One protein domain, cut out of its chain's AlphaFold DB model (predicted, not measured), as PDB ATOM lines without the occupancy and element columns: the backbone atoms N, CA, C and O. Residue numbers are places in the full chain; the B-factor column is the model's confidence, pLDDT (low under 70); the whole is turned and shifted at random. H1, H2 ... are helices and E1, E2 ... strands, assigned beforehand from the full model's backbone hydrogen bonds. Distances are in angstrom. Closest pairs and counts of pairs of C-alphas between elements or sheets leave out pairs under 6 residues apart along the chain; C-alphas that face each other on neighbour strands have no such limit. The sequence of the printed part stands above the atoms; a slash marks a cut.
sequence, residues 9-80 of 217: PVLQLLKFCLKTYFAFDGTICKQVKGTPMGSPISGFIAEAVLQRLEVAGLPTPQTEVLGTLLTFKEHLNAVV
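AT A GLANCE: This is residues 9 to 80 of the 217 residues of the protein "Hypothetical protein" of Spirometra erinaceieuropaei (UniProt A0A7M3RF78). An open, stretched-out arrangement: H1 and the two-stranded hairpin of E1 and E2 follow one another in a line across one end of the long helix H2, and past the last residues of H2 the long link, residues 58 to 68, loops out and folds back so that H3 meets residues 53 to 57 of H2. The tip of the hairpin, residues 23 to 28, and the loop at residues 60 to 65 stick out. The 72 printed residues hold three named helices and two named strands, in the order H1, E1, E2, H2, H3; the sheet, E1 - E2, is antiparallel and the class is mostly helix. The whole is only just extended, close to loose, with a radius of gyration of the C-alphas of 17.2 A, and flat, spanning 51 by 33 by 17 A.

HOW THE PARTS SIT: H1, residues 9 to 17, touches no helix. E1, residues 21 to 24, and E2, residues 27 to 30, form an antiparallel hairpin at 146 degrees, with N 22 and O 29 2.9 A apart and N 29 and O 22 2.8 A apart, both within hydrogen-bond range. H2, residues 42 to 57, is apart from H1 and E1. H3, residues 69 to 79, touches H2 at residues 53 to 57 alone; the closest C-alphas, of Gly 57 and Leu 76, are 5.7 A apart. H2 and H3 run opposite ways at a steep tilt of 65 degrees. In H1, H2 and H3 every O i to N i+4 pair is within hydrogen-bond range.

IN THESE COORDINATES: H1 begins at C-alpha 9 (161.559, 215.783, 259.085) and is 12.3 A long. E1 and E2 are each 10.0 A long. H2 covers 21.6 A from C-alpha 42 (155.164, 206.420, 274.444). H3, 15.8 A, ends at C-alpha 79 (173.656, 200.355, 281.798).

THE WHOLE: The C-alphas farthest apart, of Gly 26 and Glu 64, are 53.7 A apart. The printed part has no cut. The links E2 to H2 and H2 to H3 are long. Mean pLDDT of the printed part is 83.8; residues 59 to 67 are under 70.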
ATOM      1  N   PRO A   9     162.856 215.235 258.678       87.44
ATOM      2  CA  PRO A   9     161.559 215.783 259.085       87.44
ATOM      3  C   PRO A   9     160.874 214.932 260.159       87.44
ATOM      4  O   PRO A   9     160.301 215.458 261.111       87.44
ATOM      5  N   VAL A  10     160.991 213.605 260.057       87.12
ATOM      6  CA  VAL A  10     160.399 212.659 261.017       87.12
ATOM      7  C   VAL A  10     161.065 212.785 262.386       87.12
ATOM      8  O   VAL A  10     160.381 212.825 263.405       87.12
ATOM      9  N   LEU A  11     162.393 212.910 262.431       86.62
ATOM     10  CA  LEU A  11     163.133 213.117 263.678       86.62
ATOM     11  C   LEU A  11     162.817 214.473 264.320       86.62
ATOM     12  O   LEU A  11     162.751 214.570 265.547       86.62
ATOM     13  N   GLN A  12     162.607 215.521 263.518       89.75
ATOM     14  CA  GLN A  12     162.164 216.823 264.021       89.75
ATOM     15  C   GLN A  12     160.756 216.748 264.613       89.75
ATOM     16  O   GLN A  12     160.544 217.217 265.733       89.75
ATOM     17  N   LEU A  13     159.820 216.104 263.909       89.25
ATOM     18  CA  LEU A  13     158.465 215.889 264.404       89.25
ATOM     19  C   LEU A  13     158.476 215.066 265.695       89.25
ATOM     20  O   LEU A  13     157.821 215.434 266.664       89.25
ATOM     21  N   LEU A  14     159.289 214.010 265.761       88.50
ATOM     22  CA  LEU A  14     159.429 213.199 266.965       88.50
ATOM     23  C   LEU A  14     159.945 214.027 268.151       88.50
ATOM     24  O   LEU A  14     159.378 213.961 269.239       88.50
ATOM     25  N   LYS A  15     160.973 214.861 267.945       87.69
ATOM     26  CA  LYS A  15     161.470 215.786 268.979       87.69
ATOM     27  C   LYS A  15     160.391 216.754 269.460       87.69
ATOM     28  O   LYS A  15     160.410 217.134 270.629       87.69
ATOM     29  N   PHE A  16     159.483 217.173 268.583       87.62
ATOM     30  CA  PHE A  16     158.347 218.007 268.958       87.62
ATOM     31  C   PHE A  16     157.313 217.216 269.768       87.62
ATOM     32  O   PHE A  16     156.958 217.644 270.861       87.62
ATOM     33  N   CYS A  17     156.907 216.031 269.307       87.75
ATOM     34  CA  CYS A  17     155.936 215.175 269.999       87.75
ATOM     35  C   CYS A  17     156.403 214.716 271.390       87.75
ATOM     36  O   CYS A  17     155.579 214.438 272.257       87.75
ATOM     37  N   LEU A  18     157.718 214.638 271.616       87.25
ATOM     38  CA  LEU A  18     158.308 214.310 272.916       87.25
ATOM     39  C   LEU A  18     158.394 215.512 273.874       87.25
ATOM     40  O   LEU A  18     158.655 215.322 275.059       87.25
ATOM     41  N   LYS A  19     158.168 216.747 273.401       89.31
ATOM     42  CA  LYS A  19     158.048 217.927 274.270       89.31
ATOM     43  C   LYS A  19     156.627 218.004 274.816       89.31
ATOM     44  O   LYS A  19     155.758 218.643 274.230       89.31
ATOM     45  N   THR A  20     156.405 217.372 275.959       88.75
ATOM     46  CA  THR A  20     155.091 217.305 276.600       88.75
ATOM     47  C   THR A  20     154.976 218.269 277.778       88.75
ATOM     48  O   THR A  20     155.891 218.415 278.593       88.75
ATOM     49  N   TYR A  21     153.822 218.931 277.856       90.31
ATOM     50  CA  TYR A  21     153.422 219.822 278.943       90.31
ATOM     51  C   TYR A  21     152.125 219.294 279.554       90.31
ATOM     52  O   TYR A  21     151.287 218.745 278.838       90.31
ATOM     53  N   PHE A  22     151.955 219.445 280.862       89.31
ATOM     54  CA  PHE A  22     150.740 219.044 281.569       89.31
ATOM     55  C   PHE A  22     150.416 220.041 282.679       89.31
ATOM     56  O   PHE A  22     151.314 220.682 283.217       89.31
ATOM     57  N   ALA A  23     149.134 220.175 283.016       92.75
ATOM     58  CA  ALA A  23     148.690 221.006 284.127       92.75
ATOM     59  C   ALA A  23     148.490 220.146 285.380       92.75
ATOM     60  O   ALA A  23     147.839 219.100 285.318       92.75
ATOM     61  N   PHE A  24     149.030 220.586 286.511       91.06
ATOM     62  CA  PHE A  24     148.797 219.981 287.819       91.06
ATOM     63  C   PHE A  24     148.651 221.094 288.853       91.06
ATOM     64  O   PHE A  24     149.488 221.988 288.907       91.06
ATOM     65  N   ASP A  25     147.565 221.052 289.629       93.56
ATOM     66  CA  ASP A  25     147.257 222.055 290.661       93.56
ATOM     67  C   ASP A  25     147.329 223.510 290.144       93.56
ATOM     68  O   ASP A  25     148.013 224.375 290.683       93.56
ATOM     69  N   GLY A  26     146.709 223.757 288.982       93.81
ATOM     70  CA  GLY A  26     146.715 225.068 288.319       93.81
ATOM     71  C   GLY A  26     148.053 225.496 287.696       93.81
ATOM     72  O   GLY A  26     148.099 226.519 287.020       93.81
ATOM     73  N   THR A  27     149.126 224.715 287.855       94.88
ATOM     74  CA  THR A  27     150.468 225.036 287.345       94.88
ATOM     75  C   THR A  27     150.787 224.240 286.080       94.88
ATOM     76  O   THR A  27     150.517 223.040 286.007       94.88
ATOM     77  N   ILE A  28     151.379 224.890 285.069       94.44
ATOM     78  CA  ILE A  28     151.846 224.225 283.841       94.44
ATOM     79  C   ILE A  28     153.262 223.692 284.061       94.44
ATOM     80  O   ILE A  28     154.213 224.451 284.244       94.44
ATOM     81  N   CYS A  29     153.405 222.376 283.979       92.38
ATOM     82  CA  CYS A  29     154.659 221.655 284.124       92.38
ATOM     83  C   CYS A  29     155.138 221.125 282.769       92.38
ATOM     84  O   CYS A  29     154.342 220.732 281.914       92.38
ATOM     85  N   LYS A  30     156.460 221.065 282.579       91.38
ATOM     86  CA  LYS A  30     157.096 220.443 281.411       91.38
ATOM     87  C   LYS A  30     157.702 219.103 281.801       91.38
ATOM     88  O   LYS A  30     158.434 219.016 282.784       91.38
ATOM     89  N   GLN A  31     157.469 218.075 280.993       89.81
ATOM     90  CA  GLN A  31     158.160 216.806 281.159       89.81
ATOM     91  C   GLN A  31     159.619 216.934 280.703       89.81
ATOM     92  O   GLN A  31     159.904 217.225 279.542       89.81
ATOM     93  N   VAL A  32     160.549 216.753 281.643       88.06
ATOM     94  CA  VAL A  32     161.995 216.896 281.394       88.06
ATOM     95  C   VAL A  32     162.618 215.582 280.919       88.06
ATOM     96  O   VAL A  32     163.491 215.597 280.055       88.06
ATOM     97  N   LYS A  33     162.161 214.449 281.464       85.56
ATOM     98  CA  LYS A  33     162.649 213.105 281.136       85.56
ATOM     99  C   LYS A  33     161.497 212.130 280.888       85.56
ATOM    100  O   LYS A  33     160.434 212.225 281.506       85.56
ATOM    101  N   GLY A  34     161.752 211.168 280.003       87.00
ATOM    102  CA  GLY A  34     160.800 210.130 279.621       87.00
ATOM    103  C   GLY A  34     159.684 210.630 278.703       87.00
ATOM    104  O   GLY A  34     159.737 211.730 278.160       87.00
ATOM    105  N   THR A  35     158.670 209.789 278.530       88.69
ATOM    106  CA  THR A  35     157.449 210.105 277.778       88.69
ATOM    107  C   THR A  35     156.247 209.967 278.706       88.69
ATOM    108  O   THR A  35     156.312 209.185 279.661       88.69
ATOM    109  N   PRO A  36     155.169 210.747 278.528       89.00
ATOM    110  CA  PRO A  36     154.049 210.671 279.450       89.00
ATOM    111  C   PRO A  36     153.267 209.391 279.188       89.00
ATOM    112  O   PRO A  36     153.036 209.007 278.038       89.00
ATOM    113  N   MET A  37     152.817 208.754 280.268       86.81
ATOM    114  CA  MET A  37     151.880 207.641 280.166       86.81
ATOM    115  C   MET A  37     150.587 208.136 279.511       86.81
ATOM    116  O   MET A  37     149.962 209.072 280.001       86.81
ATOM    117  N   GLY A  38     150.203 207.514 278.397       85.75
ATOM    118  CA  GLY A  38     149.025 207.897 277.611       85.75
ATOM    119  C   GLY A  38     149.340 208.624 276.303       85.75
ATOM    120  O   GLY A  38     148.428 208.834 275.507       85.75
ATOM    121  N   SER A  39     150.605 208.965 276.030       88.44
ATOM    122  CA  SER A  39     150.991 209.420 274.691       88.44
ATOM    123  C   SER A  39     150.893 208.265 273.680       88.44
ATOM    124  O   SER A  39     151.415 207.184 273.951       88.44
ATOM    125  N   PRO A  40     150.310 208.464 272.483       89.81
ATOM    126  CA  PRO A  40     150.250 207.423 271.451       89.81
ATOM    127  C   PRO A  40     151.625 206.877 271.037       89.81
ATOM    128  O   PRO A  40     151.729 205.736 270.597       89.81
ATOM    129  N   ILE A  41     152.688 207.676 271.194       90.44
ATOM    130  CA  ILE A  41     154.060 207.288 270.841       90.44
ATOM    131  C   ILE A  41     154.861 206.723 272.021       90.44
ATOM    132  O   ILE A  41     155.939 206.173 271.802       90.44
ATOM    133  N   SER A  42     154.377 206.832 273.268       91.56
ATOM    134  CA  SER A  42     155.164 206.420 274.444       91.56
ATOM    135  C   SER A  42     155.483 204.930 274.436       91.56
ATOM    136  O   SER A  42     156.572 204.549 274.847       91.56
ATOM    137  N   GLY A  43     154.555 204.099 273.948       92.38
ATOM    138  CA  GLY A  43     154.747 202.649 273.850       92.38
ATOM    139  C   GLY A  43     155.949 202.291 272.977       92.38
ATOM    140  O   GLY A  43     156.858 201.612 273.443       92.38
ATOM    141  N   PHE A  44     156.006 202.842 271.762       91.31
ATOM    142  CA  PHE A  44     157.114 202.614 270.827       91.31
ATOM    143  C   PHE A  44     158.455 203.119 271.365       91.31
ATOM    144  O   PHE A  44     159.485 202.475 271.193       91.31
ATOM    145  N   ILE A  45     158.457 204.276 272.033       90.62
ATOM    146  CA  ILE A  45     159.683 204.839 272.610       90.62
ATOM    147  C   ILE A  45     160.170 203.997 273.790       90.62
ATOM    148  O   ILE A  45     161.366 203.734 273.890       90.62
ATOM    149  N   ALA A  46     159.261 203.545 274.657       91.38
ATOM    150  CA  ALA A  46     159.598 202.644 275.752       91.38
ATOM    151  C   ALA A  46     160.168 201.319 275.227       91.38
ATOM    152  O   ALA A  46     161.195 200.864 275.720       91.38
ATOM    153  N   GLU A  47     159.556 200.745 274.190       91.81
ATOM    154  CA  GLU A  47     160.038 199.523 273.547       91.81
ATOM    155  C   GLU A  47     161.436 199.703 272.944       91.81
ATOM    156  O   GLU A  47     162.328 198.912 273.234       91.81
ATOM    157  N   ALA A  48     161.678 200.778 272.191       90.81
ATOM    158  CA  ALA A  48     162.993 201.050 271.610       90.81
ATOM    159  C   ALA A  48     164.092 201.227 272.678       90.81
ATOM    160  O   ALA A  48     165.233 200.802 272.481       90.81
ATOM    161  N   VAL A  49     163.764 201.850 273.817       88.94
ATOM    162  CA  VAL A  49     164.686 201.971 274.959       88.94
ATOM    163  C   VAL A  49     164.947 200.604 275.596       88.94
ATOM    164  O   VAL A  49     166.102 200.280 275.863       88.94
ATOM    165  N   LEU A  50     163.909 199.788 275.796       89.19
ATOM    166  CA  LEU A  50     164.036 198.444 276.366       89.19
ATOM    167  C   LEU A  50     164.820 197.490 275.458       89.19
ATOM    168  O   LEU A  50     165.659 196.753 275.958       89.19
ATOM    169  N   GLN A  51     164.637 197.554 274.139       89.69
ATOM    170  CA  GLN A  51     165.431 196.773 273.183       89.69
ATOM    171  C   GLN A  51     166.916 197.149 273.242       89.69
ATOM    172  O   GLN A  51     167.788 196.285 273.209       89.69
ATOM    173  N   ARG A  52     167.234 198.445 273.368       87.25
ATOM    174  CA  ARG A  52     168.626 198.884 273.561       87.25
ATOM    175  C   ARG A  52     169.208 198.396 274.885       87.25
ATOM    176  O   ARG A  52     170.376 198.028 274.916       87.25
ATOM    177  N   LEU A  53     168.408 198.397 275.949       86.75
ATOM    178  CA  LEU A  53     168.795 197.852 277.250       86.75
ATOM    179  C   LEU A  53     169.037 196.347 277.194       86.75
ATOM    180  O   LEU A  53     170.001 195.876 277.781       86.75
ATOM    181  N   GLU A  54     168.198 195.603 276.481       86.12
ATOM    182  CA  GLU A  54     168.362 194.163 276.288       86.12
ATOM    183  C   GLU A  54     169.681 193.853 275.579       86.12
ATOM    184  O   GLU A  54     170.470 193.063 276.080       86.12
ATOM    185  N   VAL A  55     169.984 194.553 274.483       85.38
ATOM    186  CA  VAL A  55     171.249 194.365 273.753       85.38
ATOM    187  C   VAL A  55     172.471 194.771 274.585       85.38
ATOM    188  O   VAL A  55     173.527 194.158 274.457       85.38
ATOM    189  N   ALA A  56     172.360 195.818 275.405       82.25
ATOM    190  CA  ALA A  56     173.489 196.350 276.165       82.25
ATOM    191  C   ALA A  56     173.703 195.680 277.533       82.25
ATOM    192  O   ALA A  56     174.814 195.728 278.053       82.25
ATOM    193  N   GLY A  57     172.648 195.121 278.131       75.69
ATOM    194  CA  GLY A  57     172.621 194.717 279.537       75.69
ATOM    195  C   GLY A  57     172.156 193.292 279.808       75.69
ATOM    196  O   GLY A  57     172.271 192.835 280.946       75.69
ATOM    197  N   LEU A  58     171.610 192.582 278.814       74.88
ATOM    198  CA  LEU A  58     171.316 191.162 278.966       74.88
ATOM    199  C   LEU A  58     172.454 190.334 278.357       74.88
ATOM    200  O   LEU A  58     172.824 190.552 277.201       74.88
ATOM    201  N   PRO A  59     173.021 189.376 279.113       67.56
ATOM    202  CA  PRO A  59     173.974 188.438 278.547       67.56
ATOM    203  C   PRO A  59     173.285 187.642 277.435       67.56
ATOM    204  O   PRO A  59     172.118 187.258 277.556       67.56
ATOM    205  N   THR A  60     173.999 187.376 276.340       61.56
ATOM    206  CA  THR A  60     173.487 186.493 275.290       61.56
ATOM    207  C   THR A  60     173.146 185.123 275.896       61.56
ATOM    208  O   THR A  60     173.794 184.705 276.862       61.56
ATOM    209  N   PRO A  61     172.152 184.391 275.349       56.75
ATOM    210  CA  PRO A  61     171.630 183.143 275.929       56.75
ATOM    211  C   PRO A  61     172.652 182.004 276.124       56.75
ATOM    212  O   PRO A  61     172.284 180.936 276.598       56.75
ATOM    213  N   GLN A  62     173.919 182.216 275.762       51.03
ATOM    214  CA  GLN A  62     175.027 181.275 275.921       51.03
ATOM    215  C   GLN A  62     175.887 181.542 277.171       51.03
ATOM    216  O   GLN A  62     176.787 180.761 277.463       51.03
ATOM    217  N   THR A  63     175.640 182.623 277.917       47.97
ATOM    218  CA  THR A  63     176.459 182.977 279.087       47.97
ATOM    219  C   THR A  63     175.853 182.405 280.370       47.97
ATOM    220  O   THR A  63     174.965 182.997 280.976       47.97
ATOM    221  N   GLU A  64     176.356 181.244 280.792       52.22
ATOM    222  CA  GLU A  64     175.993 180.541 282.036       52.22
ATOM    223  C   GLU A  64     176.375 181.263 283.340       52.22
ATOM    224  O   GLU A  64     176.149 180.714 284.412       52.22
ATOM    225  N   VAL A  65     176.936 182.475 283.319       52.62
ATOM    226  CA  VAL A  65     177.399 183.123 284.559       52.62
ATOM    227  C   VAL A  65     177.045 184.598 284.570       52.62
ATOM    228  O   VAL A  65     177.886 185.493 284.538       52.62
ATOM    229  N   LEU A  66     175.751 184.859 284.642       52.53
ATOM    230  CA  LEU A  66     175.300 186.021 285.378       52.53
ATOM    231  C   LEU A  66     175.316 185.572 286.838       52.53
ATOM    232  O   LEU A  66     174.596 184.636 287.161       52.53
ATOM    233  N   GLY A  67     176.212 186.127 287.659       61.12
ATOM    234  CA  GLY A  67     176.402 185.696 289.047       61.12
ATOM    235  C   GLY A  67     175.144 185.834 289.922       61.12
ATOM    236  O   GLY A  67     174.004 185.761 289.467       61.12
ATOM    237  N   THR A  68     175.314 186.060 291.225       74.75
ATOM    238  CA  THR A  68     174.157 186.233 292.121       74.75
ATOM    239  C   THR A  68     173.181 187.312 291.612       74.75
ATOM    240  O   THR A  68     173.566 188.277 290.958       74.75
ATOM    241  N   LEU A  69     171.885 187.201 291.932       78.69
ATOM    242  CA  LEU A  69     170.862 188.167 291.474       78.69
ATOM    243  C   LEU A  69     171.192 189.634 291.794       78.69
ATOM    244  O   LEU A  69     170.716 190.545 291.114       78.69
ATOM    245  N   LEU A  70     172.001 189.857 292.829       82.44
ATOM    246  CA  LEU A  70     172.484 191.174 293.207       82.44
ATOM    247  C   LEU A  70     173.439 191.754 292.156       82.44
ATOM    248  O   LEU A  70     173.232 192.888 291.730       82.44
ATOM    249  N   THR A  71     174.413 190.971 291.679       82.69
ATOM    250  CA  THR A  71     175.361 191.433 290.650       82.69
ATOM    251  C   THR A  71     174.647 191.709 289.332       82.69
ATOM    252  O   THR A  71     174.972 192.671 288.640       82.69
ATOM    253  N   PHE A  72     173.599 190.942 289.015       82.56
ATOM    254  CA  PHE A  72     172.750 191.233 287.863       82.56
ATOM    255  C   PHE A  72     172.012 192.566 287.991       82.56
ATOM    256  O   PHE A  72     171.993 193.359 287.051       82.56
ATOM    257  N   LYS A  73     171.406 192.835 289.152       86.06
ATOM    258  CA  LYS A  73     170.717 194.105 289.408       86.06
ATOM    259  C   LYS A  73     171.678 195.288 289.276       86.06
ATOM    260  O   LYS A  73     171.320 196.294 288.669       86.06
ATOM    261  N   GLU A  74     172.876 195.174 289.842       87.12
ATOM    262  CA  GLU A  74     173.916 196.202 289.747       87.12
ATOM    263  C   GLU A  74     174.362 196.420 288.302       87.12
ATOM    264  O   GLU A  74     174.430 197.564 287.857       87.12
ATOM    265  N   HIS A  75     174.566 195.338 287.546       85.69
ATOM    266  CA  HIS A  75     174.872 195.409 286.123       85.69
ATOM    267  C   HIS A  75     173.782 196.162 285.349       85.69
ATOM    268  O   HIS A  75     174.093 197.133 284.664       85.69
ATOM    269  N   LEU A  76     172.505 195.795 285.522       86.25
ATOM    270  CA  LEU A  76     171.382 196.473 284.863       86.25
ATOM    271  C   LEU A  76     171.299 197.968 285.218       86.25
ATOM    272  O   LEU A  76     171.056 198.794 284.337       86.25
ATOM    273  N   ASN A  77     171.534 198.323 286.483       89.19
ATOM    274  CA  ASN A  77     171.538 199.715 286.946       89.19
ATOM    275  C   ASN A  77     172.726 200.525 286.416       89.19
ATOM    276  O   ASN A  77     172.636 201.750 286.325       89.19
ATOM    277  N   ALA A  78     173.825 199.865 286.050       87.88
ATOM    278  CA  ALA A  78     174.979 200.514 285.443       87.88
ATOM    279  C   ALA A  78     174.760 200.858 283.958       87.88
ATOM    280  O   ALA A  78     175.387 201.791 283.460       87.88
ATOM    281  N   VAL A  79     173.868 200.151 283.246       86.62
ATOM    282  CA  VAL A  79     173.656 200.355 281.798       86.62
ATOM    283  C   VAL A  79     173.019 201.712 281.495       86.62
ATOM    284  O   VAL A  79     173.466 202.424 280.596       86.62
ATOM    285  N   VAL A  80     171.965 202.085 282.228       83.38
ATOM    286  CA  VAL A  80     171.276 203.373 282.058       83.38
ATOM    287  C   VAL A  80     171.088 204.025 283.427       83.38
ATOM    288  O   VAL A  80     170.170 203.643 284.146       83.38
TER     289      VAL A  80